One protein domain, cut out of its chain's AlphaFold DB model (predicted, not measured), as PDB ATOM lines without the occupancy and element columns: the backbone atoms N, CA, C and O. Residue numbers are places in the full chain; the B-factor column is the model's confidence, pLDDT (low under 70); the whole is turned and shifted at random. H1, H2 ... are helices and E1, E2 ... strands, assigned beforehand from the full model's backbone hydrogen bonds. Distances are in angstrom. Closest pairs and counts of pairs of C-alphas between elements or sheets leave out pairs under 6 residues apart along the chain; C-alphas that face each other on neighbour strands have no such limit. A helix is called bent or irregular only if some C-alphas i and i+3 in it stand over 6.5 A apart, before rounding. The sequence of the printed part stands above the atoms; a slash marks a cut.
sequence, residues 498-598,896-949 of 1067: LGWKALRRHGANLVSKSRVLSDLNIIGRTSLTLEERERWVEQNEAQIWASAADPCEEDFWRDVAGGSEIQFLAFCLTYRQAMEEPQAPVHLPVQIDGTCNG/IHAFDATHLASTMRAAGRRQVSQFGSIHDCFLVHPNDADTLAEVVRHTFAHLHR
ATOM      1  N   LEU A 498      13.347 -23.986 -26.227       94.81
ATOM      2  CA  LEU A 498      14.506 -23.113 -26.447       94.81
ATOM      3  C   LEU A 498      15.598 -23.848 -27.228       94.81
ATOM      4  O   LEU A 498      16.192 -23.270 -28.135       94.81
ATOM      5  N   GLY A 499      15.798 -25.136 -26.946       96.75
ATOM      6  CA  GLY A 499      16.701 -26.018 -27.677       96.75
ATOM      7  C   GLY A 499      16.390 -26.078 -29.169       96.75
ATOM      8  O   GLY A 499      17.305 -25.971 -29.983       96.75
ATOM      9  N   TRP A 500      15.109 -26.147 -29.544       97.69
ATOM     10  CA  TRP A 500      14.684 -26.064 -30.946       97.69
ATOM     11  C   TRP A 500      15.092 -24.748 -31.607       97.69
ATOM     12  O   TRP A 500      15.669 -24.758 -32.697       97.69
ATOM     13  N   LYS A 501      14.856 -23.612 -30.943       97.75
ATOM     14  CA  LYS A 501      15.272 -22.299 -31.457       97.75
ATOM     15  C   LYS A 501      16.787 -22.210 -31.602       97.75
ATOM     16  O   LYS A 501      17.281 -21.792 -32.647       97.75
ATOM     17  N   ALA A 502      17.531 -22.646 -30.589       97.44
ATOM     18  CA  ALA A 502      18.990 -22.657 -30.600       97.44
ATOM     19  C   ALA A 502      19.556 -23.527 -31.733       97.44
ATOM     20  O   ALA A 502      20.470 -23.093 -32.434       97.44
ATOM     21  N   LEU A 503      18.979 -24.711 -31.962       98.06
ATOM     22  CA  LEU A 503      19.383 -25.598 -33.050       98.06
ATOM     23  C   LEU A 503      19.117 -24.962 -34.424       98.06
ATOM     24  O   LEU A 503      20.008 -24.959 -35.271       98.06
ATOM     25  N   ARG A 504      17.946 -24.342 -34.639       98.25
ATOM     26  CA  ARG A 504      17.641 -23.624 -35.894       98.25
ATOM     27  C   ARG A 504      18.578 -22.436 -36.124       98.25
ATOM     28  O   ARG A 504      19.126 -22.277 -37.212       98.25
ATOM     29  N   ARG A 505      18.836 -21.628 -35.088       97.31
ATOM     30  CA  ARG A 505      19.819 -20.529 -35.152       97.31
ATOM     31  C   ARG A 505      21.205 -21.048 -35.530       97.31
ATOM     32  O   ARG A 505      21.878 -20.419 -36.340       97.31
ATOM     33  N   HIS A 506      21.619 -22.183 -34.965       96.94
ATOM     34  CA  HIS A 506      22.895 -22.811 -35.289       96.94
ATOM     35  C   HIS A 506      22.965 -23.236 -36.757       96.94
ATOM     36  O   HIS A 506      23.918 -22.854 -37.430       96.94
ATOM     37  N   GLY A 507      21.939 -23.921 -37.274       96.75
ATOM     38  CA  GLY A 507      21.860 -24.292 -38.690       96.75
ATOM     39  C   GLY A 507      22.020 -23.088 -39.620       96.75
ATOM     40  O   GLY A 507      22.878 -23.092 -40.497       96.75
ATOM     41  N   ALA A 508      21.281 -22.005 -39.370       96.69
ATOM     42  CA  ALA A 508      21.393 -20.776 -40.160       96.69
ATOM     43  C   ALA A 508      22.743 -20.046 -40.000       96.69
ATOM     44  O   ALA A 508      23.185 -19.379 -40.933       96.69
ATOM     45  N   ASN A 509      23.421 -20.156 -38.850       94.06
ATOM     46  CA  ASN A 509      24.753 -19.568 -38.649       94.06
ATOM     47  C   ASN A 509      25.845 -20.259 -39.497       94.06
ATOM     48  O   ASN A 509      26.874 -19.641 -39.763       94.06
ATOM     49  N   LEU A 510      25.639 -21.517 -39.909       95.12
ATOM     50  CA  LEU A 510      26.566 -22.279 -40.766       95.12
ATOM     51  C   LEU A 510      26.381 -21.974 -42.267       95.12
ATOM     52  O   LEU A 510      27.208 -22.357 -43.099       95.12
ATOM     53  N   VAL A 511      25.305 -21.268 -42.613       94.62
ATOM     54  CA  VAL A 511      24.938 -20.871 -43.975       94.62
ATOM     55  C   VAL A 511      25.543 -19.509 -44.298       94.62
ATOM     56  O   VAL A 511      25.694 -18.645 -43.430       94.62
ATOM     57  N   SER A 512      25.879 -19.276 -45.569       88.50
ATOM     58  CA  SER A 512      26.320 -17.947 -45.992       88.50
ATOM     59  C   SER A 512      25.255 -16.892 -45.672       88.50
ATOM     60  O   SER A 512      24.106 -16.992 -46.100       88.50
ATOM     61  N   LYS A 513      25.645 -15.821 -44.970       88.75
ATOM     62  CA  LYS A 513      24.716 -14.749 -44.577       88.75
ATOM     63  C   LYS A 513      23.973 -14.150 -45.781       88.75
ATOM     64  O   LYS A 513      22.782 -13.869 -45.687       88.75
ATOM     65  N   SER A 514      24.663 -13.969 -46.911       86.88
ATOM     66  CA  SER A 514      24.049 -13.454 -48.143       86.88
ATOM     67  C   SER A 514      22.987 -14.400 -48.696       86.88
ATOM     68  O   SER A 514      21.975 -13.932 -49.213       86.88
ATOM     69  N   ARG A 515      23.180 -15.714 -48.535       91.06
ATOM     70  CA  ARG A 515      22.207 -16.723 -48.946       91.06
ATOM     71  C   ARG A 515      20.936 -16.636 -48.107       91.06
ATOM     72  O   ARG A 515      19.860 -16.524 -48.676       91.06
ATOM     73  N   VAL A 516      21.064 -16.571 -46.779       93.69
ATOM     74  CA  VAL A 516      19.904 -16.426 -45.879       93.69
ATOM     75  C   VAL A 516      19.113 -15.148 -46.179       93.69
ATOM     76  O   VAL A 516      17.888 -15.187 -46.263       93.69
ATOM     77  N   LEU A 517      19.799 -14.016 -46.377       92.50
ATOM     78  CA  LEU A 517      19.155 -12.746 -46.739       92.50
ATOM     79  C   LEU A 517      18.394 -12.853 -48.068       92.50
ATOM     80  O   LEU A 517      17.249 -12.409 -48.148       92.50
ATOM     81  N   SER A 518      19.017 -13.463 -49.081       93.06
ATOM     82  CA  SER A 518      18.425 -13.654 -50.407       93.06
ATOM     83  C   SER A 518      17.194 -14.554 -50.364       93.06
ATOM     84  O   SER A 518      16.152 -14.175 -50.885       93.06
ATOM     85  N   ASP A 519      17.288 -15.721 -49.723       94.69
ATOM     86  CA  ASP A 519      16.188 -16.691 -49.660       94.69
ATOM     87  C   ASP A 519      14.969 -16.119 -48.913       94.69
ATOM     88  O   ASP A 519      13.825 -16.404 -49.261       94.69
ATOM     89  N   LEU A 520      15.205 -15.254 -47.920       95.62
ATOM     90  CA  LEU A 520      14.157 -14.550 -47.178       95.62
ATOM     91  C   LEU A 520      13.667 -13.256 -47.855       95.62
ATOM     92  O   LEU A 520      12.846 -12.549 -47.264       95.62
ATOM     93  N   ASN A 521      14.158 -12.920 -49.055       94.25
ATOM     94  CA  ASN A 521      13.865 -11.676 -49.778       94.25
ATOM     95  C   ASN A 521      14.134 -10.395 -48.959       94.25
ATOM     96  O   ASN A 521      13.399  -9.409 -49.049       94.25
ATOM     97  N   ILE A 522      15.193 -10.393 -48.146       91.31
ATOM     98  CA  ILE A 522      15.617  -9.227 -47.365       91.31
ATOM     99  C   ILE A 522      16.582  -8.392 -48.213       91.31
ATOM    100  O   ILE A 522      17.720  -8.789 -48.462       91.31
ATOM    101  N   ILE A 523      16.134  -7.207 -48.630       86.50
ATOM    102  CA  ILE A 523      16.888  -6.294 -49.501       86.50
ATOM    103  C   ILE A 523      17.430  -5.116 -48.682       86.50
ATOM    104  O   ILE A 523      16.740  -4.580 -47.817       86.50
ATOM    105  N   GLY A 524      18.665  -4.692 -48.966       79.50
ATOM    106  CA  GLY A 524      19.253  -3.471 -48.397       79.50
ATOM    107  C   GLY A 524      19.760  -3.588 -46.957       79.50
ATOM    108  O   GLY A 524      20.187  -2.590 -46.385       79.50
ATOM    109  N   ARG A 525      19.758  -4.792 -46.369       82.88
ATOM    110  CA  ARG A 525      20.284  -5.059 -45.022       82.88
ATOM    111  C   ARG A 525      21.380  -6.122 -45.064       82.88
ATOM    112  O   ARG A 525      21.317  -7.056 -45.854       82.88
ATOM    113  N   THR A 526      22.373  -5.994 -44.189       81.31
ATOM    114  CA  THR A 526      23.562  -6.871 -44.125       81.31
ATOM    115  C   THR A 526      23.618  -7.726 -42.854       81.31
ATOM    116  O   THR A 526      24.592  -8.446 -42.608       81.31
ATOM    117  N   SER A 527      22.571  -7.665 -42.034       86.44
ATOM    118  CA  SER A 527      22.427  -8.360 -40.756       86.44
ATOM    119  C   SER A 527      21.101  -9.125 -40.682       86.44
ATOM    120  O   SER A 527      20.175  -8.886 -41.459       86.44
ATOM    121  N   LEU A 528      21.051 -10.093 -39.768       90.25
ATOM    122  CA  LEU A 528      19.917 -10.989 -39.541       90.25
ATOM    123  C   LEU A 528      19.586 -11.004 -38.052       90.25
ATOM    124  O   LEU A 528      20.511 -11.147 -37.236       90.25
ATOM    125  N   THR A 529      18.299 -10.932 -37.718       93.06
ATOM    126  CA  THR A 529      17.807 -11.198 -36.360       93.06
ATOM    127  C   THR A 529      17.893 -12.692 -36.036       93.06
ATOM    128  O   THR A 529      18.211 -13.519 -36.899       93.06
ATOM    129  N   LEU A 530      17.644 -13.058 -34.778       92.81
ATOM    130  CA  LEU A 530      17.589 -14.465 -34.379       92.81
ATOM    131  C   LEU A 530      16.352 -15.161 -34.967       92.81
ATOM    132  O   LEU A 530      16.461 -16.283 -35.452       92.81
ATOM    133  N   GLU A 531      15.210 -14.478 -35.013       95.25
ATOM    134  CA  GLU A 531      13.953 -15.004 -35.556       95.25
ATOM    135  C   GLU A 531      14.041 -15.248 -37.064       95.25
ATOM    136  O   GLU A 531      13.496 -16.219 -37.578       95.25
ATOM    137  N   GLU A 532      14.750 -14.395 -37.802       96.38
ATOM    138  CA  GLU A 532      14.941 -14.589 -39.241       96.38
ATOM    139  C   GLU A 532      15.810 -15.809 -39.540       96.38
ATOM    140  O   GLU A 532      15.553 -16.525 -40.506       96.38
ATOM    141  N   ARG A 533      16.803 -16.086 -38.688       96.44
ATOM    142  CA  ARG A 533      17.607 -17.313 -38.768       96.44
ATOM    143  C   ARG A 533      16.752 -18.549 -38.520       96.44
ATOM    144  O   ARG A 533      16.843 -19.506 -39.282       96.44
ATOM    145  N   GLU A 534      15.898 -18.506 -37.497       97.62
ATOM    146  CA  GLU A 534      14.931 -19.575 -37.213       97.62
ATOM    147  C   GLU A 534      14.002 -19.809 -38.413       97.62
ATOM    148  O   GLU A 534      13.893 -20.934 -38.901       97.62
ATOM    149  N   ARG A 535      13.426 -18.730 -38.955       97.81
ATOM    150  CA  ARG A 535      12.505 -18.769 -40.096       97.81
ATOM    151  C   ARG A 535      13.138 -19.345 -41.361       97.81
ATOM    152  O   ARG A 535      12.461 -20.044 -42.105       97.81
ATOM    153  N   TRP A 536      14.410 -19.048 -41.637       98.06
ATOM    154  CA  TRP A 536      15.088 -19.609 -42.810       98.06
ATOM    155  C   TRP A 536      15.182 -21.135 -42.729       98.06
ATOM    156  O   TRP A 536      14.920 -21.808 -43.724       98.06
ATOM    157  N   VAL A 537      15.496 -21.683 -41.550       98.06
ATOM    158  CA  VAL A 537      15.534 -23.140 -41.352       98.06
ATOM    159  C   VAL A 537      14.150 -23.747 -41.554       98.06
ATOM    160  O   VAL A 537      14.022 -24.724 -42.281       98.06
ATOM    161  N   GLU A 538      13.112 -23.133 -40.985       97.00
ATOM    162  CA  GLU A 538      11.725 -23.598 -41.135       97.00
ATOM    163  C   GLU A 538      11.265 -23.600 -42.605       97.00
ATOM    164  O   GLU A 538      10.597 -24.530 -43.047       97.00
ATOM    165  N   GLN A 539      11.657 -22.596 -43.398       97.75
ATOM    166  CA  GLN A 539      11.307 -22.517 -44.824       97.75
ATOM    167  C   GLN A 539      12.064 -23.517 -45.707       97.75
ATOM    168  O   GLN A 539      11.586 -23.841 -46.793       97.75
ATOM    169  N   ASN A 540      13.223 -23.997 -45.255       97.56
ATOM    170  CA  ASN A 540      14.069 -24.935 -45.993       97.56
ATOM    171  C   ASN A 540      14.067 -26.345 -45.380       97.56
ATOM    172  O   ASN A 540      14.929 -27.165 -45.693       97.56
ATOM    173  N   GLU A 541      13.108 -26.639 -44.498       97.12
ATOM    174  CA  GLU A 541      13.046 -27.900 -43.758       97.12
ATOM    175  C   GLU A 541      13.032 -29.121 -44.686       97.12
ATOM    176  O   GLU A 541      13.751 -30.086 -44.438       97.12
ATOM    177  N   ALA A 542      12.300 -29.055 -45.803       97.00
ATOM    178  CA  ALA A 542      12.250 -30.137 -46.782       97.00
ATOM    179  C   ALA A 542      13.628 -30.434 -47.402       97.00
ATOM    180  O   ALA A 542      14.012 -31.595 -47.526       97.00
ATOM    181  N   GLN A 543      14.398 -29.400 -47.754       97.44
ATOM    182  CA  GLN A 543      15.736 -29.541 -48.334       97.44
ATOM    183  C   GLN A 543      16.773 -29.983 -47.295       97.44
ATOM    184  O   GLN A 543      17.680 -30.752 -47.614       97.44
ATOM    185  N   ILE A 544      16.633 -29.529 -46.046       97.94
ATOM    186  CA  ILE A 544      17.445 -29.992 -44.910       97.94
ATOM    187  C   ILE A 544      17.199 -31.487 -44.681       97.94
ATOM    188  O   ILE A 544      18.148 -32.259 -44.537       97.94
ATOM    189  N   TRP A 545      15.935 -31.913 -44.721       96.31
ATOM    190  CA  TRP A 545      15.554 -33.314 -44.582       96.31
ATOM    191  C   TRP A 545      16.094 -34.178 -45.719       96.31
ATOM    192  O   TRP A 545      16.645 -35.250 -45.471       96.31
ATOM    193  N   ALA A 546      15.970 -33.698 -46.960       96.19
ATOM    194  CA  ALA A 546      16.498 -34.373 -48.139       96.19
ATOM    195  C   ALA A 546      18.027 -34.513 -48.055       96.19
ATOM    196  O   ALA A 546      18.555 -35.608 -48.236       96.19
ATOM    197  N   SER A 547      18.728 -33.444 -47.655       96.31
ATOM    198  CA  SER A 547      20.186 -33.454 -47.460       96.31
ATOM    199  C   SER A 547      20.640 -34.469 -46.409       96.31
ATOM    200  O   SER A 547      21.690 -35.087 -46.558       96.31
ATOM    201  N   ALA A 548      19.855 -34.661 -45.345       95.44
ATOM    202  CA  ALA A 548      20.112 -35.687 -44.337       95.44
ATOM    203  C   ALA A 548      19.799 -37.108 -44.837       95.44
ATOM    204  O   ALA A 548      20.368 -38.072 -44.332       95.44
ATOM    205  N   ALA A 549      18.856 -37.258 -45.772       93.94
ATOM    206  CA  ALA A 549      18.439 -38.549 -46.310       93.94
ATOM    207  C   ALA A 549      19.412 -39.117 -47.337       93.94
ATOM    208  O   ALA A 549      19.742 -40.298 -47.252       93.94
ATOM    209  N   ASP A 550      19.868 -38.285 -48.268       90.31
ATOM    210  CA  ASP A 550      20.859 -38.669 -49.265       90.31
ATOM    211  C   ASP A 550      21.782 -37.483 -49.592       90.31
ATOM    212  O   ASP A 550      21.549 -36.741 -50.551       90.31
ATOM    213  N   PRO A 551      22.861 -37.280 -48.813       90.50
ATOM    214  CA  PRO A 551      23.792 -36.181 -49.049       90.50
ATOM    215  C   PRO A 551      24.581 -36.330 -50.354       90.50
ATOM    216  O   PRO A 551      25.265 -35.384 -50.751       90.50
ATOM    217  N   CYS A 552      24.541 -37.503 -51.000       83.38
ATOM    218  CA  CYS A 552      25.209 -37.713 -52.278       83.38
ATOM    219  C   CYS A 552      24.372 -37.184 -53.450       83.38
ATOM    220  O   CYS A 552      24.947 -36.636 -54.389       83.38
ATOM    221  N   GLU A 553      23.048 -37.351 -53.397       84.12
ATOM    222  CA  GLU A 553      22.120 -36.866 -54.428       84.12
ATOM    223  C   GLU A 553      21.704 -35.403 -54.213       84.12
ATOM    224  O   GLU A 553      21.443 -34.685 -55.179       84.12
ATOM    225  N   GLU A 554      21.683 -34.932 -52.965       89.25
ATOM    226  CA  GLU A 554      21.243 -33.578 -52.633       89.25
ATOM    227  C   GLU A 554      22.404 -32.585 -52.539       89.25
ATOM    228  O   GLU A 554      23.265 -32.658 -51.663       89.25
ATOM    229  N   ASP A 555      22.388 -31.586 -53.422       89.25
ATOM    230  CA  ASP A 555      23.393 -30.518 -53.487       89.25
ATOM    231  C   ASP A 555      23.178 -29.417 -52.425       89.25
ATOM    232  O   ASP A 555      24.085 -28.621 -52.161       89.25
ATOM    233  N   PHE A 556      21.977 -29.332 -51.836       94.12
ATOM    234  CA  PHE A 556      21.537 -28.179 -51.044       94.12
ATOM    235  C   PHE A 556      22.475 -27.863 -49.877       94.12
ATOM    236  O   PHE A 556      22.924 -26.722 -49.767       94.12
ATOM    237  N   TRP A 557      22.809 -28.853 -49.042       93.81
ATOM    238  CA  TRP A 557      23.649 -28.657 -47.853       93.81
ATOM    239  C   TRP A 557      25.017 -28.045 -48.167       93.81
ATOM    240  O   TRP A 557      25.513 -27.209 -47.411       93.81
ATOM    241  N   ARG A 558      25.601 -28.420 -49.307       90.50
ATOM    242  CA  ARG A 558      26.871 -27.883 -49.789       90.50
ATOM    243  C   ARG A 558      26.694 -26.482 -50.366       90.50
ATOM    244  O   ARG A 558      27.488 -25.599 -50.072       90.50
ATOM    245  N   ASP A 559      25.673 -26.282 -51.195       90.44
ATOM    246  CA  ASP A 559      25.495 -25.046 -51.966       90.44
ATOM    247  C   ASP A 559      25.064 -23.849 -51.091       90.44
ATOM    248  O   ASP A 559      25.223 -22.694 -51.500       90.44
ATOM    249  N   VAL A 560      24.509 -24.090 -49.897       93.06
ATOM    250  CA  VAL A 560      24.131 -23.026 -48.944       93.06
ATOM    251  C   VAL A 560      25.233 -22.697 -47.934       93.06
ATOM    252  O   VAL A 560      25.344 -21.548 -47.487       93.06
ATOM    253  N   ALA A 561      26.052 -23.680 -47.565       88.25
ATOM    254  CA  ALA A 561      27.121 -23.504 -46.593       88.25
ATOM    255  C   ALA A 561      28.295 -22.692 -47.178       88.25
ATOM    256  O   ALA A 561      28.545 -22.681 -48.380       88.25
ATOM    257  N   GLY A 562      29.002 -21.954 -46.317       71.44
ATOM    258  CA  GLY A 562      30.090 -21.051 -46.716       71.44
ATOM    259  C   GLY A 562      31.407 -21.363 -46.012       71.44
ATOM    260  O   GLY A 562      31.897 -20.524 -45.255       71.44
ATOM    261  N   GLY A 563      31.967 -22.560 -46.227       79.44
ATOM    262  CA  GLY A 563      33.154 -23.056 -45.516       79.44
ATOM    263  C   GLY A 563      32.846 -23.783 -44.201       79.44
ATOM    264  O   GLY A 563      33.691 -23.837 -43.303       79.44
ATOM    265  N   SER A 564      31.611 -24.257 -44.031       90.62
ATOM    266  CA  SER A 564      31.172 -25.097 -42.905       90.62
ATOM    267  C   SER A 564      30.237 -26.214 -43.378       90.62
ATOM    268  O   SER A 564      29.256 -26.549 -42.717       90.62
ATOM    269  N   GLU A 565      30.509 -26.730 -44.576       93.06
ATOM    270  CA  GLU A 565      29.661 -27.662 -45.313       93.06
ATOM    271  C   GLU A 565      29.394 -28.938 -44.498       93.06
ATOM    272  O   GLU A 565      28.249 -29.372 -44.380       93.06
ATOM    273  N   ILE A 566      30.419 -29.511 -43.862       94.56
ATOM    274  CA  ILE A 566      30.294 -30.770 -43.116       94.56
ATOM    275  C   ILE A 566      29.636 -30.542 -41.750       94.56
ATOM    276  O   ILE A 566      28.839 -31.371 -41.312       94.56
ATOM    277  N   GLN A 567      29.879 -29.400 -41.095       96.56
ATOM    278  CA  GLN A 567      29.100 -29.011 -39.911       96.56
ATOM    279  C   GLN A 567      27.617 -28.793 -40.252       96.56
ATOM    280  O   GLN A 567      26.751 -29.177 -39.468       96.56
ATOM    281  N   PHE A 568      27.294 -28.217 -41.418       97.81
ATOM    282  CA  PHE A 568      25.899 -28.052 -41.840       97.81
ATOM    283  C   PHE A 568      25.238 -29.399 -42.147       97.81
ATOM    284  O   PHE A 568      24.079 -29.607 -41.789       97.81
ATOM    285  N   LEU A 569      25.978 -30.357 -42.714       97.69
ATOM    286  CA  LEU A 569      25.494 -31.727 -42.878       97.69
ATOM    287  C   LEU A 569      25.240 -32.418 -41.524       97.69
ATOM    288  O   LEU A 569      24.195 -33.044 -41.350       97.69
ATOM    289  N   ALA A 570      26.130 -32.250 -40.537       98.25
ATOM    290  CA  ALA A 570      25.896 -32.721 -39.165       98.25
ATOM    291  C   ALA A 570      24.623 -32.122 -38.551       98.25
ATOM    292  O   ALA A 570      23.845 -32.834 -37.909       98.25
ATOM    293  N   PHE A 571      24.383 -30.827 -38.783       98.44
ATOM    294  CA  PHE A 571      23.136 -30.167 -38.412       98.44
ATOM    295  C   PHE A 571      21.930 -30.804 -39.116       98.44
ATOM    296  O   PHE A 571      20.962 -31.116 -38.433       98.44
ATOM    297  N   CYS A 572      21.984 -31.058 -40.429       98.56
ATOM    298  CA  CYS A 572      20.877 -31.679 -41.170       98.56
ATOM    299  C   CYS A 572      20.518 -33.061 -40.600       98.56
ATOM    300  O   CYS A 572      19.348 -33.327 -40.321       98.56
ATOM    301  N   LEU A 573      21.526 -33.912 -40.370       98.19
ATOM    302  CA  LEU A 573      21.355 -35.244 -39.775       98.19
ATOM    303  C   LEU A 573      20.719 -35.158 -38.379       98.19
ATOM    304  O   LEU A 573      19.751 -35.861 -38.091       98.19
ATOM    305  N   THR A 574      21.219 -34.250 -37.536       98.12
ATOM    306  CA  THR A 574      20.699 -34.037 -36.175       98.12
ATOM    307  C   THR A 574      19.277 -33.480 -36.186       98.12
ATOM    308  O   THR A 574      18.436 -33.914 -35.402       98.12
ATOM    309  N   TYR A 575      18.991 -32.515 -37.065       97.88
ATOM    310  CA  TYR A 575      17.682 -31.876 -37.180       97.88
ATOM    311  C   TYR A 575      16.620 -32.900 -37.583       97.88
ATOM    312  O   TYR A 575      15.582 -32.997 -36.932       97.88
ATOM    313  N   ARG A 576      16.927 -33.735 -38.582       96.69
ATOM    314  CA  ARG A 576      16.070 -34.850 -38.987       96.69
ATOM    315  C   ARG A 576      15.832 -35.833 -37.838       96.69
ATOM    316  O   ARG A 576      14.678 -36.124 -37.536       96.69
ATOM    317  N   GLN A 577      16.894 -36.292 -37.167       95.81
ATOM    318  CA  GLN A 577      16.776 -37.213 -36.029       95.81
ATOM    319  C   GLN A 577      15.861 -36.640 -34.938       95.81
ATOM    320  O   GLN A 577      14.970 -37.330 -34.448       95.81
ATOM    321  N   ALA A 578      16.051 -35.371 -34.574       95.94
ATOM    322  CA  ALA A 578      15.265 -34.719 -33.533       95.94
ATOM    323  C   ALA A 578      13.780 -34.567 -33.909       95.94
ATOM    324  O   ALA A 578      12.928 -34.514 -33.023       95.94
ATOM    325  N   MET A 579      13.456 -34.479 -35.203       94.81
ATOM    326  CA  MET A 579      12.071 -34.402 -35.675       94.81
ATOM    327  C   MET A 579      11.405 -35.775 -35.787       94.81
ATOM    328  O   MET A 579      10.234 -35.904 -35.434       94.81
ATOM    329  N   GLU A 580      12.134 -36.794 -36.249       96.25
ATOM    330  CA  GLU A 580      11.642 -38.179 -36.318       96.25
ATOM    331  C   GLU A 580      11.451 -38.774 -34.915       96.25
ATOM    332  O   GLU A 580      10.456 -39.452 -34.651       96.25
ATOM    333  N   GLU A 581      12.364 -38.463 -33.990       96.12
ATOM    334  CA  GLU A 581      12.374 -38.981 -32.624       96.12
ATOM    335  C   GLU A 581      12.503 -37.843 -31.588       96.12
ATOM    336  O   GLU A 581      13.563 -37.660 -30.987       96.12
ATOM    337  N   PRO A 582      11.424 -37.096 -31.275       93.94
ATOM    338  CA  PRO A 582      11.495 -35.930 -30.380       93.94
ATOM    339  C   PRO A 582      11.968 -36.214 -28.947       93.94
ATOM    340  O   PRO A 582      12.340 -35.295 -28.221       93.94
ATOM    341  N   GLN A 583      11.913 -37.477 -28.513       94.94
ATOM    342  CA  GLN A 583      12.390 -37.922 -27.199       94.94
ATOM    343  C   GLN A 583      13.832 -38.450 -27.233       94.94
ATOM    344  O   GLN A 583      14.391 -38.748 -26.176       94.94
ATOM    345  N   ALA A 584      14.438 -38.592 -28.415       94.94
ATOM    346  CA  ALA A 584      15.827 -39.001 -28.531       94.94
ATOM    347  C   ALA A 584      16.756 -37.868 -28.059       94.94
ATOM    348  O   ALA A 584      16.478 -36.684 -28.280       94.94
ATOM    349  N   PRO A 585      17.870 -38.199 -27.386       95.94
ATOM    350  CA  PRO A 585      18.830 -37.196 -26.962       95.94
ATOM    351  C   PRO A 585      19.556 -36.590 -28.167       95.94
ATOM    352  O   PRO A 585      20.107 -37.309 -28.999       95.94
ATOM    353  N   VAL A 586      19.623 -35.260 -28.214       97.31
ATOM    354  CA  VAL A 586      20.484 -34.522 -29.141       97.31
ATOM    355  C   VAL A 586      21.843 -34.306 -28.492       97.31
ATOM    356  O   VAL A 586      21.945 -33.906 -27.334       97.31
ATOM    357  N   HIS A 587      22.898 -34.593 -29.247       97.12
ATOM    358  CA  HIS A 587      24.280 -34.545 -28.769       97.12
ATOM    359  C   HIS A 587      25.122 -33.459 -29.452       97.12
ATOM    360  O   HIS A 587      26.194 -33.109 -28.950       97.12
ATOM    361  N   LEU A 588      24.638 -32.919 -30.575       97.50
ATOM    362  CA  LEU A 588      25.336 -31.907 -31.359       97.50
ATOM    363  C   LEU A 588      25.492 -30.602 -30.554       97.50
ATOM    364  O   LEU A 588      24.483 -30.030 -30.124       97.50
ATOM    365  N   PRO A 589      26.724 -30.101 -30.345       96.94
ATOM    366  CA  PRO A 589      26.937 -28.791 -29.749       96.94
ATOM    367  C   PRO A 589      26.522 -27.672 -30.710       96.94
ATOM    368  O   PRO A 589      26.855 -27.700 -31.892       96.94
ATOM    369  N   VAL A 590      25.881 -26.629 -30.183       96.25
ATOM    370  CA  VAL A 590      25.680 -25.361 -30.897       96.25
ATOM    371  C   VAL A 590      26.758 -24.353 -30.511       96.25
ATOM    372  O   VAL A 590      27.309 -24.398 -29.409       96.25
ATOM    373  N   GLN A 591      27.056 -23.441 -31.436       93.50
ATOM    374  CA  GLN A 591      28.113 -22.436 -31.312       93.50
ATOM    375  C   GLN A 591      27.557 -21.057 -30.944       93.50
ATOM    376  O   GLN A 591      26.620 -20.574 -31.586       93.50
ATOM    377  N   ILE A 592      28.181 -20.408 -29.959       90.19
ATOM    378  CA  ILE A 592      27.964 -19.003 -29.597       90.19
ATOM    379  C   ILE A 592      29.284 -18.262 -29.818       90.19
ATOM    380  O   ILE A 592      30.246 -18.507 -29.096       90.19
ATOM    381  N   ASP A 593      29.324 -17.377 -30.814       85.81
ATOM    382  CA  ASP A 593      30.545 -16.694 -31.260       85.81
ATOM    383  C   ASP A 593      30.452 -15.169 -31.078       85.81
ATOM    384  O   ASP A 593      29.390 -14.566 -31.279       85.81
ATOM    385  N   GLY A 594      31.569 -14.550 -30.695       79.62
ATOM    386  CA  GLY A 594      31.696 -13.110 -30.481       79.62
ATOM    387  C   GLY A 594      32.031 -12.352 -31.769       79.62
ATOM    388  O   GLY A 594      32.838 -12.783 -32.590       79.62
ATOM    389  N   THR A 595      31.452 -11.162 -31.963       80.12
ATOM    390  CA  THR A 595      31.826 -10.319 -33.110       80.12
ATOM    391  C   THR A 595      33.115  -9.572 -32.803       80.12
ATOM    392  O   THR A 595      33.104  -8.598 -32.063       80.12
ATOM    393  N   CYS A 596      34.223  -9.984 -33.423       85.25
ATOM    394  CA  CYS A 596      35.514  -9.302 -33.306       85.25
ATOM    395  C   CYS A 596      35.960  -9.100 -31.843       85.25
ATOM    396  O   CYS A 596      36.255  -7.974 -31.438       85.25
ATOM    397  N   ASN A 597      36.034 -10.190 -31.069       90.06
ATOM    398  CA  ASN A 597      36.258 -10.172 -29.617       90.06
ATOM    399  C   ASN A 597      37.399  -9.233 -29.163       90.06
ATOM    400  O   ASN A 597      37.261  -8.466 -28.213       90.06
ATOM    401  N   GLY A 598      38.512  -9.182 -29.905       92.00
ATOM    402  CA  GLY A 598      39.608  -8.265 -29.584       92.00
ATOM    403  C   GLY A 598      39.211  -6.780 -29.528       92.00
ATOM    404  O   GLY A 598      39.663  -6.070 -28.635       92.00
ATOM    405  N   ILE A 896      45.202  -8.436 -24.671       94.06
ATOM    406  CA  ILE A 896      43.852  -8.774 -25.139       94.06
ATOM    407  C   ILE A 896      43.597 -10.284 -25.067       94.06
ATOM    408  O   ILE A 896      42.565 -10.699 -24.553       94.06
ATOM    409  N   HIS A 897      44.553 -11.122 -25.480       93.69
ATOM    410  CA  HIS A 897      44.427 -12.576 -25.326       93.69
ATOM    411  C   HIS A 897      44.330 -13.031 -23.865       93.69
ATOM    412  O   HIS A 897      43.661 -14.023 -23.591       93.69
ATOM    413  N   ALA A 898      45.003 -12.345 -22.938       94.31
ATOM    414  CA  ALA A 898      44.936 -12.675 -21.520       94.31
ATOM    415  C   ALA A 898      43.573 -12.308 -20.908       94.31
ATOM    416  O   ALA A 898      43.038 -13.052 -20.083       94.31
ATOM    417  N   PHE A 899      42.975 -11.197 -21.342       94.00
ATOM    418  CA  PHE A 899      41.619 -10.813 -20.943       94.00
ATOM    419  C   PHE A 899      40.562 -11.750 -21.543       94.00
ATOM    420  O   PHE A 899      39.677 -12.188 -20.813       94.00
ATOM    421  N   ASP A 900      40.700 -12.123 -22.816       94.00
ATOM    422  CA  ASP A 900      39.861 -13.124 -23.494       94.00
ATOM    423  C   ASP A 900      39.909 -14.481 -22.765       94.00
ATOM    424  O   ASP A 900      38.891 -15.033 -22.350       94.00
ATOM    425  N   ALA A 901      41.115 -14.970 -22.462       94.88
ATOM    426  CA  ALA A 901      41.324 -16.171 -21.655       94.88
ATOM    427  C   ALA A 901      40.660 -16.106 -20.268       94.88
ATOM    428  O   ALA A 901      40.056 -17.076 -19.801       94.88
ATOM    429  N   THR A 902      40.759 -14.954 -19.605       94.75
ATOM    430  CA  THR A 902      40.142 -14.723 -18.293       94.75
ATOM    431  C   THR A 902      38.622 -14.727 -18.391       94.75
ATOM    432  O   THR A 902      37.946 -15.312 -17.537       94.75
ATOM    433  N   HIS A 903      38.071 -14.096 -19.431       95.25
ATOM    434  CA  HIS A 903      36.639 -14.078 -19.704       95.25
ATOM    435  C   HIS A 903      36.115 -15.489 -19.972       95.25
ATOM    436  O   HIS A 903      35.132 -15.894 -19.350       95.25
ATOM    437  N   LEU A 904      36.817 -16.271 -20.792       95.00
ATOM    438  CA  LEU A 904      36.525 -17.678 -21.059       95.00
ATOM    439  C   LEU A 904      36.472 -18.508 -19.767       95.00
ATOM    440  O   LEU A 904      35.457 -19.147 -19.477       95.00
ATOM    441  N   ALA A 905      37.534 -18.469 -18.959       95.00
ATOM    442  CA  ALA A 905      37.609 -19.239 -17.718       95.00
ATOM    443  C   ALA A 905      36.547 -18.795 -16.690       95.00
ATOM    444  O   ALA A 905      35.924 -19.627 -16.025       95.00
ATOM    445  N   SER A 906      36.273 -17.491 -16.597       94.94
ATOM    446  CA  SER A 906      35.205 -16.950 -15.744       94.94
ATOM    447  C   SER A 906      33.823 -17.419 -16.204       94.94
ATOM    448  O   SER A 906      32.991 -17.808 -15.381       94.94
ATOM    449  N   THR A 907      33.598 -17.439 -17.520       95.38
ATOM    450  CA  THR A 907      32.369 -17.922 -18.159       95.38
ATOM    451  C   THR A 907      32.150 -19.399 -17.873       95.38
ATOM    452  O   THR A 907      31.074 -19.748 -17.397       95.38
ATOM    453  N   MET A 908      33.164 -20.256 -18.028       93.50
ATOM    454  CA  MET A 908      33.080 -21.682 -17.667       93.50
ATOM    455  C   MET A 908      32.637 -21.889 -16.217       93.50
ATOM    456  O   MET A 908      31.749 -22.690 -15.921       93.50
ATOM    457  N   ARG A 909      33.243 -21.144 -15.285       92.88
ATOM    458  CA  ARG A 909      32.926 -21.246 -13.853       92.88
ATOM    459  C   ARG A 909      31.502 -20.786 -13.560       92.88
ATOM    460  O   ARG A 909      30.804 -21.435 -12.780       92.88
ATOM    461  N   ALA A 910      31.075 -19.678 -14.157       94.44
ATOM    462  CA  ALA A 910      29.726 -19.154 -13.990       94.44
ATOM    463  C   ALA A 910      28.666 -20.062 -14.641       94.44
ATOM    464  O   ALA A 910      27.633 -20.318 -14.024       94.44
ATOM    465  N   ALA A 911      28.956 -20.623 -15.816       93.62
ATOM    466  CA  ALA A 911      28.106 -21.578 -16.521       93.62
ATOM    467  C   ALA A 911      27.897 -22.852 -15.685       93.62
ATOM    468  O   ALA A 911      26.760 -23.266 -15.460       93.62
ATOM    469  N   GLY A 912      28.968 -23.392 -15.091       91.12
ATOM    470  CA  GLY A 912      28.880 -24.536 -14.181       91.12
ATOM    471  C   GLY A 912      27.996 -24.279 -12.950       91.12
ATOM    472  O   GLY A 912      27.243 -25.158 -12.540       91.12
ATOM    473  N   ARG A 913      28.008 -23.057 -12.387       92.00
ATOM    474  CA  ARG A 913      27.095 -22.669 -11.285       92.00
ATOM    475  C   ARG A 913      25.628 -22.610 -11.721       92.00
ATOM    476  O   ARG A 913      24.748 -22.807 -10.891       92.00
ATOM    477  N   ARG A 914      25.370 -22.363 -13.007       92.75
ATOM    478  CA  ARG A 914      24.041 -22.419 -13.641       92.75
ATOM    479  C   ARG A 914      23.705 -23.823 -14.175       92.75
ATOM    480  O   ARG A 914      22.775 -23.958 -14.954       92.75
ATOM    481  N   GLN A 915      24.444 -24.857 -13.756       89.19
ATOM    482  CA  GLN A 915      24.262 -26.262 -14.157       89.19
ATOM    483  C   GLN A 915      24.506 -26.555 -15.649       89.19
ATOM    484  O   GLN A 915      24.188 -27.645 -16.127       89.19
ATOM    485  N   VAL A 916      25.157 -25.641 -16.374       89.31
ATOM    486  CA  VAL A 916      25.623 -25.889 -17.743       89.31
ATOM    487  C   VAL A 916      26.925 -26.685 -17.652       89.31
ATOM    488  O   VAL A 916      27.990 -26.133 -17.378       89.31
ATOM    489  N   SER A 917      26.823 -28.009 -17.791       75.88
ATOM    490  CA  SER A 917      27.939 -28.941 -17.551       75.88
ATOM    491  C   SER A 917      28.638 -29.425 -18.825       75.88
ATOM    492  O   SER A 917      29.786 -29.855 -18.756       75.88
ATOM    493  N   GLN A 918      27.969 -29.358 -19.982       85.94
ATOM    494  CA  GLN A 918      28.545 -29.669 -21.294       85.94
ATOM    495  C   GLN A 918      28.968 -28.364 -21.970       85.94
ATOM    496  O   GLN A 918      28.169 -27.717 -22.645       85.94
ATOM    497  N   PHE A 919      30.208 -27.952 -21.715       87.50
ATOM    498  CA  PHE A 919      30.758 -26.691 -22.198       87.50
ATOM    499  C   PHE A 919      32.101 -26.932 -22.883       87.50
ATOM    500  O   PHE A 919      33.067 -27.322 -22.235       87.50
ATOM    501  N   GLY A 920      32.183 -26.670 -24.184       88.19
ATOM    502  CA  GLY A 920      33.444 -26.641 -24.926       88.19
ATOM    503  C   GLY A 920      33.824 -25.217 -25.319       88.19
ATOM    504  O   GLY A 920      32.996 -24.309 -25.289       88.19
ATOM    505  N   SER A 921      35.076 -25.013 -25.725       88.62
ATOM    506  CA  SER A 921      35.510 -23.720 -26.252       88.62
ATOM    507  C   SER A 921      36.512 -23.838 -27.389       88.62
ATOM    508  O   SER A 921      37.394 -24.701 -27.419       88.62
ATOM    509  N   ILE A 922      36.384 -22.893 -28.309       88.50
ATOM    510  CA  ILE A 922      37.322 -22.575 -29.374       88.50
ATOM    511  C   ILE A 922      37.728 -21.125 -29.141       88.50
ATOM    512  O   ILE A 922      37.364 -20.229 -29.891       88.50
ATOM    513  N   HIS A 923      38.441 -20.906 -28.035       88.50
ATOM    514  CA  HIS A 923      38.785 -19.575 -27.548       88.50
ATOM    515  C   HIS A 923      37.542 -18.703 -27.301       88.50
ATOM    516  O   HIS A 923      36.875 -18.904 -26.292       88.50
ATOM    517  N   ASP A 924      37.236 -17.792 -28.220       85.19
ATOM    518  CA  ASP A 924      36.140 -16.825 -28.183       85.19
ATOM    519  C   ASP A 924      34.804 -17.370 -28.718       85.19
ATOM    520  O   ASP A 924      33.773 -16.713 -28.586       85.19
ATOM    521  N   CYS A 925      34.803 -18.594 -29.253       90.94
ATOM    522  CA  CYS A 925      33.593 -19.329 -29.610       90.94
ATOM    523  C   CYS A 925      33.292 -20.422 -28.574       90.94
ATOM    524  O   CYS A 925      34.135 -21.269 -28.263       90.94
ATOM    525  N   PHE A 926      32.073 -20.421 -28.042       94.00
ATOM    526  CA  PHE A 926      31.620 -21.352 -27.015       94.00
ATOM    527  C   PHE A 926      30.739 -22.454 -27.602       94.00
ATOM    528  O   PHE A 926      29.858 -22.187 -28.419       94.00
ATOM    529  N   LEU A 927      30.951 -23.688 -27.146       95.50
ATOM    530  CA  LEU A 927      30.176 -24.867 -27.522       95.50
ATOM    531  C   LEU A 927      29.292 -25.287 -26.360       95.50
ATOM    532  O   LEU A 927      29.781 -25.466 -25.243       95.50
ATOM    533  N   VAL A 928      28.007 -25.490 -26.623       96.81
ATOM    534  CA  VAL A 928      27.039 -25.856 -25.587       96.81
ATOM    535  C   VAL A 928      25.898 -26.676 -26.167       96.81
ATOM    536  O   VAL A 928      25.634 -26.637 -27.364       96.81
ATOM    537  N   HIS A 929      25.230 -27.465 -25.332       97.50
ATOM    538  CA  HIS A 929      24.008 -28.147 -25.740       97.50
ATOM    539  C   HIS A 929      22.917 -27.117 -26.116       97.50
ATOM    540  O   HIS A 929      22.775 -26.130 -25.390       97.50
ATOM    541  N   PRO A 930      22.097 -27.352 -27.164       97.19
ATOM    542  CA  PRO A 930      21.063 -26.413 -27.616       97.19
ATOM    543  C   PRO A 930      20.189 -25.835 -26.491       97.19
ATOM    544  O   PRO A 930      20.025 -24.622 -26.406       97.19
ATOM    545  N   ASN A 931      19.688 -26.684 -25.586       96.75
ATOM    546  CA  ASN A 931      18.831 -26.262 -24.464       96.75
ATOM    547  C   ASN A 931      19.477 -25.226 -23.519       96.75
ATOM    548  O   ASN A 931      18.759 -24.452 -22.896       96.75
ATOM    549  N   ASP A 932      20.810 -25.181 -23.406       96.81
ATOM    550  CA  ASP A 932      21.482 -24.231 -22.506       96.81
ATOM    551  C   ASP A 932      22.031 -23.000 -23.251       96.81
ATOM    552  O   ASP A 932      22.670 -22.150 -22.628       96.81
ATOM    553  N   ALA A 933      21.810 -22.873 -24.566       95.56
ATOM    554  CA  ALA A 933      22.432 -21.829 -25.380       95.56
ATOM    555  C   ALA A 933      22.082 -20.408 -24.912       95.56
ATOM    556  O   ALA A 933      22.972 -19.574 -24.739       95.56
ATOM    557  N   ASP A 934      20.806 -20.140 -24.628       94.31
ATOM    558  CA  ASP A 934      20.363 -18.823 -24.154       94.31
ATOM    559  C   ASP A 934      20.888 -18.525 -22.735       94.31
ATOM    560  O   ASP A 934      21.323 -17.405 -22.452       94.31
ATOM    561  N   THR A 935      20.936 -19.547 -21.868       95.62
ATOM    562  CA  THR A 935      21.527 -19.431 -20.522       95.62
ATOM    563  C   THR A 935      23.011 -19.102 -20.622       95.62
ATOM    564  O   THR A 935      23.506 -18.218 -19.920       95.62
ATOM    565  N   LEU A 936      23.738 -19.775 -21.516       95.62
ATOM    566  CA  LEU A 936      25.149 -19.495 -21.716       95.62
ATOM    567  C   LEU A 936      25.367 -18.093 -22.299       95.62
ATOM    568  O   LEU A 936      26.251 -17.385 -21.826       95.62
ATOM    569  N   ALA A 937      24.545 -17.648 -23.252       94.00
ATOM    570  CA  ALA A 937      24.621 -16.291 -23.792       94.00
ATOM    571  C   ALA A 937      24.414 -15.212 -22.707       94.00
ATOM    572  O   ALA A 937      25.107 -14.194 -22.701       94.00
ATOM    573  N   GLU A 938      23.493 -15.423 -21.757       95.44
ATOM    574  CA  GLU A 938      23.350 -14.562 -20.570       95.44
ATOM    575  C   GLU A 938      24.621 -14.566 -19.712       95.44
ATOM    576  O   GLU A 938      25.131 -13.500 -19.361       95.44
ATOM    577  N   VAL A 939      25.164 -15.751 -19.415       95.88
ATOM    578  CA  VAL A 939      26.381 -15.894 -18.606       95.88
ATOM    579  C   VAL A 939      27.570 -15.186 -19.253       95.88
ATOM    580  O   VAL A 939      28.253 -14.445 -18.554       95.88
ATOM    581  N   VAL A 940      27.785 -15.357 -20.562       95.06
ATOM    582  CA  VAL A 940      28.862 -14.705 -21.330       95.06
ATOM    583  C   VAL A 940      28.791 -13.183 -21.185       95.06
ATOM    584  O   VAL A 940      29.805 -12.547 -20.892       95.06
ATOM    585  N   ARG A 941      27.597 -12.590 -21.334       94.69
ATOM    586  CA  ARG A 941      27.390 -11.140 -21.169       94.69
ATOM    587  C   ARG A 941      27.659 -10.689 -19.737       94.69
ATOM    588  O   ARG A 941      28.369  -9.709 -19.526       94.69
ATOM    589  N   HIS A 942      27.138 -11.417 -18.751       95.38
ATOM    590  CA  HIS A 942      27.326 -11.078 -17.343       95.38
ATOM    591  C   HIS A 942      28.802 -11.146 -16.928       95.38
ATOM    592  O   HIS A 942      29.289 -10.267 -16.221       95.38
ATOM    593  N   THR A 943      29.538 -12.176 -17.353       94.88
ATOM    594  CA  THR A 943      30.968 -12.303 -17.039       94.88
ATOM    595  C   THR A 943      31.811 -11.270 -17.777       94.88
ATOM    596  O   THR A 943      32.767 -10.780 -17.184       94.88
ATOM    597  N   PHE A 944      31.447 -10.887 -19.007       94.31
ATOM    598  CA  PHE A 944      32.118  -9.804 -19.734       94.31
ATOM    599  C   PHE A 944      31.930  -8.461 -19.018       94.31
ATOM    600  O   PHE A 944      32.903  -7.774 -18.715       94.31
ATOM    601  N   ALA A 945      30.684  -8.127 -18.663       92.69
ATOM    602  CA  ALA A 945      30.358  -6.911 -17.921       92.69
ATOM    603  C   ALA A 945      31.019  -6.885 -16.534       92.69
ATOM    604  O   ALA A 945      31.469  -5.838 -16.080       92.69
ATOM    605  N   HIS A 946      31.108  -8.034 -15.858       91.38
ATOM    606  CA  HIS A 946      31.796  -8.139 -14.574       91.38
ATOM    607  C   HIS A 946      33.313  -7.947 -14.704       91.38
ATOM    608  O   HIS A 946      33.898  -7.238 -13.889       91.38
ATOM    609  N   LEU A 947      33.940  -8.546 -15.723       91.50
ATOM    610  CA  LEU A 947      35.378  -8.424 -15.985       91.50
ATOM    611  C   LEU A 947      35.795  -6.968 -16.224       91.50
ATOM    612  O   LEU A 947      36.843  -6.541 -15.745       91.50
ATOM    613  N   HIS A 948      34.958  -6.217 -16.942       90.25
ATOM    614  CA  HIS A 948      35.200  -4.818 -17.294       90.25
ATOM    615  C   HIS A 948      34.455  -3.826 -16.400       90.25
ATOM    616  O   HIS A 948      34.367  -2.649 -16.740       90.25
ATOM    617  N   ARG A 949      33.918  -4.253 -15.251       85.94
ATOM    618  CA  ARG A 949      33.225  -3.343 -14.333       85.94
ATOM    619  C   ARG A 949      34.198  -2.267 -13.837       85.94
ATOM    620  O   ARG A 949      35.241  -2.586 -13.264       85.94
TER     621      ARG A 949
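This is residues 498 to 598 and 896 to 949 of the 1067 residues of the protein "DNA-directed RNA polymerase" of Rhodobacteraceae bacterium 2376 (UniProt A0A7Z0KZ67). What does the model look like? Two lobes follow each other along the longest axis: a cluster of mostly crossed helices, H1 to H6, and a small sheet, E1 E3 E2, with H7 and H8 over one face. H1 packs on both sides of the join, touching H3 and H6 in its own lobe and H8 in the other. What is printed? The printed part has 155 residues with eight named helices and three named strands, in the order H1 H2 H3 H4 H5 H6 E1 H7 E2 E3 H8; the class is mostly helix and the sheet is all antiparallel. How large is it? It is compact, with a radius of gyration of the C-alphas of 16.5 A and spans of 50 by 41 by 23 A.

Which elements precede the cut? H1 is residues 498 to 509, 16.3 A long, with C-alpha 498 at (14.506, -23.113, -26.447). H2 is 513 to 519, H3 530 to 539, H4 541 to 549 and H5 556 to 560. H6, 565 to 580, is 22.7 A long, and E1 is 590 to 593. Which follow it? H7, 896 to 913, and H8, 930 to 947, are each 25.8 A long, with E2, 919 to 922, and E3, 925 to 928, between them. H8 ends at C-alpha 947, (35.378, -8.424, -15.985), and is irregular: C-alphas 931 and 934 are 7.6 A apart.

What does H1, a hub with H6, touch? It touches H3 about perpendicular at 82 degrees, closest C-alphas Arg 504 and Glu 534, 5.0 A. Its residues 503 to 507 touch H6 at a shallow tilt of 29 degrees, opposite ways, closest C-alphas Gly 507 and Phe 571, 6.0 A. Its residues 498 to 503 touch H8, closest C-alphas Gly 499 and Asn 931, 3.9 A, and it only grazes the sheet. Where are the other early helices? H6 touches H4, closest C-alphas Ala 548 and Leu 573, 4.7 A, and H5, closest C-alphas Arg 558 and Glu 565, 5.3 A. H2 only just touches H3, with 3 pairs of C-alphas within 8 A, the closest Val 516 and Trp 536, 6.5 A. How is the sheet built? E1 and E3 are antiparallel neighbours, with N 592 and O 926 within hydrogen-bond range at 2.9 A, and E2 and E3 are a hairpin, with N 922 and O 925 within hydrogen-bond range at 2.8 A. H7 and H8 make two layers with it, helices on one face; H8 has a height over the sheet of 9.1 A and touches H7, closest C-alphas Thr 907 and Val 940, 5.7 A. Are the helix backbones complete? Every O i to N i+4 pair is within hydrogen-bond range in H1 to H7, and 12 of 14 in H8.

Where is the cut? Residues 599 to 895 are not printed, and C-alphas 598 and 896 are 6.2 A apart. How far does it reach, and is any part uncertain? The C-alphas farthest apart, Glu 553 and Arg 949, are 53.4 A apart; of the links printed whole, none is long, and no printed residue has a pLDDT under 70.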